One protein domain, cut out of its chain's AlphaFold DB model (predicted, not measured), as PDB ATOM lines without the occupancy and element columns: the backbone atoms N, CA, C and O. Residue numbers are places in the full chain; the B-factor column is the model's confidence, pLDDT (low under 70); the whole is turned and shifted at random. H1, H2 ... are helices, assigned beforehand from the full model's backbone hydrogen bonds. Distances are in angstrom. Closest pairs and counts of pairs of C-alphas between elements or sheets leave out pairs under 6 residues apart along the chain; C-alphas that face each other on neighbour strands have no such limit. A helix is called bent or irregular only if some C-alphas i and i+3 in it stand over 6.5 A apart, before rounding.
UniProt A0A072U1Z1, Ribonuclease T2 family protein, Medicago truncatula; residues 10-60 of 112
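Overview. This is residues 10 to 60 of the 112 residues of the protein "Ribonuclease T2 family protein" of Medicago truncatula (UniProt A0A072U1Z1). Three helices make a small triangle: H1 and H3 are packed together at a slant, and H2 runs crosswise to both as the third side. H2 has its first residue, Asp 26, near H1 and its last, Gly 38, near H3, while short links join the helices in turn. The printed part has 51 residues with three named helices, H1, H2 and H3 in that order, and no named strand; its class is all helix. It is compact, with a radius of gyration of the C-alphas of 10.7 A, and its rounded outline spans 27 by 25 by 19 A.

Arrangement. H1, residues 10 to 18, touches H3, residues 45 to 59, at a steep tilt of 45 degrees, the same way; their closest C-alphas, those of Leu 11 and Lys 50, are 7.1 A apart. H2, residues 26 to 38, is close to H1 but not clearly touching: the closest C-alphas, of Lys 16 and Asp 26, are 6.8 A apart. These two are about perpendicular, at 81 degrees. H2 only just touches H3, with 3 pairs of C-alphas within 8 A, through residues 34 to 38 of H2 and 45 to 48 of H3 alone. Their closest C-alphas, of Gly 38 and Tyr 48, are 6.4 A apart, and their lines are about perpendicular, at 81 degrees. In H2 and H3 every O i to N i+4 pair is within hydrogen-bond range; in H1, 3 of 5 are.

Along the chain. H1 begins at C-alpha 10, (221.165, 242.827, 268.656), and is 12.5 A long from first to last C-alpha. H2, 15.9 A, begins at C-alpha 26, (212.902, 234.461, 259.493); it is neither bent nor irregular, but only just: C-alphas 35 and 38 are 6.1 A apart. H3, 21.4 A, ends at C-alpha 59, (220.658, 223.287, 276.195).

Size, cuts and confidence. The two C-alphas farthest apart, of Ile 23 and Asp 42, are 29.4 A apart. The printed part has no cut, and both links are short. Its mean pLDDT is 93.9, and no printed residue is under 70.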
ATOM      1  N   GLY A  10     220.218 243.839 268.172       96.44
ATOM      2  CA  GLY A  10     221.165 242.827 268.656       96.44
ATOM      3  C   GLY A  10     220.515 241.499 269.076       96.44
ATOM      4  O   GLY A  10     221.215 240.499 269.229       96.44
ATOM      5  N   LEU A  11     219.200 241.473 269.310       96.75
ATOM      6  CA  LEU A  11     218.442 240.236 269.498       96.75
ATOM      7  C   LEU A  11     218.048 239.636 268.149       96.75
ATOM      8  O   LEU A  11     218.228 238.438 267.962       96.75
ATOM      9  N   GLU A  12     217.596 240.464 267.209       96.00
ATOM     10  CA  GLU A  12     217.300 240.060 265.830       96.00
ATOM     11  C   GLU A  12     218.505 239.362 265.179       96.00
ATOM     12  O   GLU A  12     218.382 238.248 264.682       96.00
ATOM     13  N   GLU A  13     219.704 239.945 265.274       96.00
ATOM     14  CA  GLU A  13     220.941 239.344 264.748       96.00
ATOM     15  C   GLU A  13     221.242 237.963 265.357       96.00
ATOM     16  O   GLU A  13     221.735 237.075 264.663       96.00
ATOM     17  N   LYS A  14     220.911 237.744 266.637       96.69
ATOM     18  CA  LYS A  14     221.062 236.427 267.281       96.69
ATOM     19  C   LYS A  14     220.013 235.442 266.785       96.69
ATOM     20  O   LYS A  14     220.346 234.287 266.542       96.69
ATOM     21  N   LEU A  15     218.768 235.884 266.626       95.88
ATOM     22  CA  LEU A  15     217.690 235.041 266.114       95.88
ATOM     23  C   LEU A  15     217.952 234.606 264.669       95.88
ATOM     24  O   LEU A  15     217.700 233.450 264.360       95.88
ATOM     25  N   LYS A  16     218.549 235.454 263.820       95.50
ATOM     26  CA  LYS A  16     218.955 235.072 262.448       95.50
ATOM     27  C   LYS A  16     219.910 233.881 262.416       95.50
ATOM     28  O   LYS A  16     219.867 233.066 261.503       95.50
ATOM     29  N   VAL A  17     220.786 233.778 263.411       94.00
ATOM     30  CA  VAL A  17     221.754 232.678 263.506       94.00
ATOM     31  C   VAL A  17     221.144 231.462 264.204       94.00
ATOM     32  O   VAL A  17     221.355 230.331 263.782       94.00
ATOM     33  N   GLU A  18     220.412 231.684 265.295       93.25
ATOM     34  CA  GLU A  18     219.993 230.614 266.203       93.25
ATOM     35  C   GLU A  18     218.568 230.096 265.938       93.25
ATOM     36  O   GLU A  18     218.230 229.013 266.417       93.25
ATOM     37  N   TRP A  19     217.715 230.854 265.237       95.31
ATOM     38  CA  TRP A  19     216.340 230.490 264.856       95.31
ATOM     39  C   TRP A  19     215.966 230.853 263.406       95.31
ATOM     40  O   TRP A  19     214.951 231.521 263.184       95.31
ATOM     41  N   PRO A  20     216.748 230.422 262.406       95.75
ATOM     42  CA  PRO A  20     216.405 230.683 261.017       95.75
ATOM     43  C   PRO A  20     215.188 229.864 260.574       95.75
ATOM     44  O   PRO A  20     215.020 228.698 260.954       95.75
ATOM     45  N   SER A  21     214.379 230.449 259.698       94.50
ATOM     46  CA  SER A  21     213.342 229.730 258.970       94.50
ATOM     47  C   SER A  21     213.971 228.784 257.947       94.50
ATOM     48  O   SER A  21     214.917 229.129 257.245       94.50
ATOM     49  N   GLN A  22     213.436 227.565 257.851       91.81
ATOM     50  CA  GLN A  22     213.910 226.556 256.893       91.81
ATOM     51  C   GLN A  22     213.148 226.586 255.558       91.81
ATOM     52  O   GLN A  22     213.553 225.922 254.606       91.81
ATOM     53  N   ILE A  23     212.027 227.312 255.490       91.44
ATOM     54  CA  ILE A  23     211.095 227.290 254.347       91.44
ATOM     55  C   ILE A  23     210.679 228.688 253.863       91.44
ATOM     56  O   ILE A  23     209.868 228.800 252.947       91.44
ATOM     57  N   GLY A  24     211.203 229.758 254.464       91.88
ATOM     58  CA  GLY A  24     210.778 231.124 254.166       91.88
ATOM     59  C   GLY A  24     211.641 232.175 254.853       91.88
ATOM     60  O   GLY A  24     212.827 231.957 255.081       91.88
ATOM     61  N   ARG A  25     211.044 233.331 255.165       95.50
ATOM     62  CA  ARG A  25     211.731 234.419 255.871       95.50
ATOM     63  C   ARG A  25     211.714 234.179 257.374       95.50
ATOM     64  O   ARG A  25     210.723 233.691 257.914       95.50
ATOM     65  N   ASP A  26     212.786 234.584 258.041       95.25
ATOM     66  CA  ASP A  26     212.902 234.461 259.493       95.25
ATOM     67  C   ASP A  26     211.840 235.293 260.228       95.25
ATOM     68  O   ASP A  26     211.199 234.799 261.151       95.25
ATOM     69  N   ASP A  27     211.579 236.516 259.758       93.38
ATOM     70  CA  ASP A  27     210.590 237.417 260.364       93.38
ATOM     71  C   ASP A  27     209.171 236.826 260.362       93.38
ATOM     72  O   ASP A  27     208.422 237.030 261.318       93.38
ATOM     73  N   ASP A  28     208.806 236.077 259.313       94.69
ATOM     74  CA  ASP A  28     207.491 235.433 259.210       94.69
ATOM     75  C   ASP A  28     207.357 234.308 260.247       94.69
ATOM     76  O   ASP A  28     206.327 234.200 260.913       94.69
ATOM     77  N   LEU A  29     208.422 233.514 260.435       95.25
ATOM     78  CA  LEU A  29     208.486 232.498 261.489       95.25
ATOM     79  C   LEU A  29     208.345 233.152 262.866       95.25
ATOM     80  O   LEU A  29     207.480 232.769 263.645       95.25
ATOM     81  N   TRP A  30     209.162 234.159 263.173       95.88
ATOM     82  CA  TRP A  30     209.138 234.782 264.497       95.88
ATOM     83  C   TRP A  30     207.804 235.474 264.781       95.88
ATOM     84  O   TRP A  30     207.325 235.444 265.913       95.88
ATOM     85  N   GLN A  31     207.179 236.084 263.772       94.81
ATOM     86  CA  GLN A  31     205.872 236.705 263.944       94.81
ATOM     87  C   GLN A  31     204.798 235.664 264.255       94.81
ATOM     88  O   GLN A  31     204.007 235.879 265.171       94.81
ATOM     89  N   HIS A  32     204.794 234.546 263.531       94.25
ATOM     90  CA  HIS A  32     203.873 233.441 263.775       94.25
ATOM     91  C   HIS A  32     204.035 232.867 265.190       94.25
ATOM     92  O   HIS A  32     203.070 232.846 265.946       94.25
ATOM     93  N   GLU A  33     205.261 232.520 265.593       94.88
ATOM     94  CA  GLU A  33     205.549 231.960 266.925       94.88
ATOM     95  C   GLU A  33     205.184 232.930 268.061       94.88
ATOM     96  O   GLU A  33     204.686 232.531 269.116       94.88
ATOM     97  N   TRP A  34     205.384 234.237 267.857       95.19
ATOM     98  CA  TRP A  34     204.947 235.240 268.825       95.19
ATOM     99  C   TRP A  34     203.421 235.306 268.941       95.19
ATOM    100  O   TRP A  34     202.909 235.364 270.054       95.19
ATOM    101  N   LEU A  35     202.692 235.314 267.823       94.00
ATOM    102  CA  LEU A  35     201.233 235.454 267.830       94.00
ATOM    103  C   LEU A  35     200.507 234.196 268.315       94.00
ATOM    104  O   LEU A  35     199.469 234.329 268.957       94.00
ATOM    105  N   ASP A  36     201.048 233.011 268.045       93.69
ATOM    106  CA  ASP A  36     200.393 231.748 268.399       93.69
ATOM    107  C   ASP A  36     200.807 231.235 269.785       93.69
ATOM    108  O   ASP A  36     200.050 230.499 270.423       93.69
ATOM    109  N   HIS A  37     201.990 231.620 270.281       92.94
ATOM    110  CA  HIS A  37     202.533 231.089 271.538       92.94
ATOM    111  C   HIS A  37     203.016 232.163 272.510       92.94
ATOM    112  O   HIS A  37     202.779 232.049 273.708       92.94
ATOM    113  N   GLY A  38     203.701 233.200 272.031       90.69
ATOM    114  CA  GLY A  38     204.339 234.179 272.914       90.69
ATOM    115  C   GLY A  38     203.392 235.213 273.532       90.69
ATOM    116  O   GLY A  38     203.579 235.594 274.684       90.69
ATOM    117  N   CYS A  39     202.384 235.676 272.793       88.62
ATOM    118  CA  CYS A  39     201.544 236.811 273.191       88.62
ATOM    119  C   CYS A  39     200.492 236.482 274.262       88.62
ATOM    120  O   CYS A  39     199.859 237.396 274.788       88.62
ATOM    121  N   PHE A  40     200.313 235.196 274.575       84.56
ATOM    122  CA  PHE A  40     199.439 234.713 275.646       84.56
ATOM    123  C   PHE A  40     200.147 234.626 277.004       84.56
ATOM    124  O   PHE A  40     199.490 234.417 278.021       84.56
ATOM    125  N   GLU A  41     201.470 234.774 277.021       79.75
ATOM    126  CA  GLU A  41     202.293 234.722 278.226       79.75
ATOM    127  C   GLU A  41     202.492 236.122 278.824       79.75
ATOM    128  O   GLU A  41     202.440 237.132 278.119       79.75
ATOM    129  N   ASP A  42     202.839 236.189 280.112       88.81
ATOM    130  CA  ASP A  42     203.213 237.432 280.813       88.81
ATOM    131  C   ASP A  42     204.626 237.932 280.418       88.81
ATOM    132  O   ASP A  42     205.443 238.333 281.253       88.81
ATOM    133  N   PHE A  43     204.948 237.898 279.124       89.00
ATOM    134  CA  PHE A  43     206.202 238.385 278.560       89.00
ATOM    135  C   PHE A  43     205.958 239.498 277.546       89.00
ATOM    136  O   PHE A  43     205.006 239.482 276.773       89.00
ATOM    137  N   THR A  44     206.890 240.446 277.464       93.62
ATOM    138  CA  THR A  44     207.016 241.251 276.246       93.62
ATOM    139  C   THR A  44     207.608 240.404 275.120       93.62
ATOM    140  O   THR A  44     208.355 239.454 275.364       93.62
ATOM    141  N   CYS A  45     207.351 240.799 273.872       94.12
ATOM    142  CA  CYS A  45     207.946 240.168 272.691       94.12
ATOM    143  C   CYS A  45     209.477 240.024 272.821       94.12
ATOM    144  O   CYS A  45     210.040 238.947 272.623       94.12
ATOM    145  N   GLU A  46     210.160 241.080 273.274       95.12
ATOM    146  CA  GLU A  46     211.603 241.034 273.502       95.12
ATOM    147  C   GLU A  46     212.010 240.051 274.616       95.12
ATOM    148  O   GLU A  46     213.018 239.353 274.480       95.12
ATOM    149  N   GLN A  47     211.256 239.972 275.717       95.75
ATOM    150  CA  GLN A  47     211.537 239.029 276.805       95.75
ATOM    151  C   GLN A  47     211.371 237.575 276.357       95.75
ATOM    152  O   GLN A  47     212.245 236.757 276.652       95.75
ATOM    153  N   TYR A  48     210.314 237.279 275.600       95.81
ATOM    154  CA  TYR A  48     210.057 235.956 275.032       95.81
ATOM    155  C   TYR A  48     211.247 235.477 274.187       95.81
ATOM    156  O   TYR A  48     211.858 234.441 274.471       95.81
ATOM    157  N   PHE A  49     211.682 236.287 273.218       96.50
ATOM    158  CA  PHE A  49     212.800 235.913 272.350       96.50
ATOM    159  C   PHE A  49     214.153 235.883 273.075       96.50
ATOM    160  O   PHE A  49     214.977 235.004 272.801       96.50
ATOM    161  N   LYS A  50     214.392 236.770 274.055       96.62
ATOM    162  CA  LYS A  50     215.583 236.683 274.924       96.62
ATOM    163  C   LYS A  50     215.609 235.372 275.701       96.62
ATOM    164  O   LYS A  50     216.662 234.736 275.783       96.62
ATOM    165  N   LYS A  51     214.468 234.958 276.259       95.75
ATOM    166  CA  LYS A  51     214.351 233.705 277.009       95.75
ATOM    167  C   LYS A  51     214.633 232.506 276.113       95.75
ATOM    168  O   LYS A  51     215.395 231.631 276.518       95.75
ATOM    169  N   ARG A  52     214.120 232.502 274.882       94.25
ATOM    170  CA  ARG A  52     214.431 231.461 273.898       94.25
ATOM    171  C   ARG A  52     215.922 231.364 273.593       94.25
ATOM    172  O   ARG A  52     216.489 230.280 273.695       94.25
ATOM    173  N   VAL A  53     216.568 232.480 273.241       96.25
ATOM    174  CA  VAL A  53     218.019 232.521 272.957       96.25
ATOM    175  C   VAL A  53     218.816 232.010 274.158       96.25
ATOM    176  O   VAL A  53     219.778 231.257 274.016       96.25
ATOM    177  N   HIS A  54     218.393 232.377 275.367       96.19
ATOM    178  CA  HIS A  54     219.000 231.883 276.594       96.19
ATOM    179  C   HIS A  54     218.848 230.360 276.754       96.19
ATOM    180  O   HIS A  54     219.845 229.687 277.010       96.19
ATOM    181  N   ILE A  55     217.649 229.801 276.548       95.06
ATOM    182  CA  ILE A  55     217.408 228.351 276.627       95.06
ATOM    183  C   ILE A  55     218.231 227.598 275.575       95.06
ATOM    184  O   ILE A  55     218.893 226.621 275.916       95.06
ATOM    185  N   PHE A  56     218.273 228.077 274.327       93.75
ATOM    186  CA  PHE A  56     219.084 227.474 273.262       93.75
ATOM    187  C   PHE A  56     220.559 227.331 273.683       93.75
ATOM    188  O   PHE A  56     221.154 226.256 273.562       93.75
ATOM    189  N   LYS A  57     221.122 228.388 274.285       94.00
ATOM    190  CA  LYS A  57     222.505 228.412 274.792       94.00
ATOM    191  C   LYS A  57     222.742 227.559 276.030       94.00
ATOM    192  O   LYS A  57     223.875 227.124 276.227       94.00
ATOM    193  N   LEU A  58     221.726 227.353 276.864       95.12
ATOM    194  CA  LEU A  58     221.818 226.453 278.011       95.12
ATOM    195  C   LEU A  58     221.768 224.991 277.579       95.12
ATOM    196  O   LEU A  58     222.504 224.177 278.125       95.12
ATOM    197  N   CYS A  59     220.918 224.661 276.608       94.88
ATOM    198  CA  CYS A  59     220.658 223.287 276.195       94.88
ATOM    199  C   CYS A  59     221.790 222.686 275.353       94.88
ATOM    200  O   CYS A  59     222.146 221.533 275.586       94.88
ATOM    201  N   ARG A  60     222.374 223.437 274.401       93.69
ATOM    202  CA  ARG A  60     223.530 222.996 273.579       93.69
ATOM    203  C   ARG A  60     223.424 221.537 273.111       93.69
ATOM    204  O   ARG A  60     224.350 220.742 273.257       93.69
TER     205      ARG A  60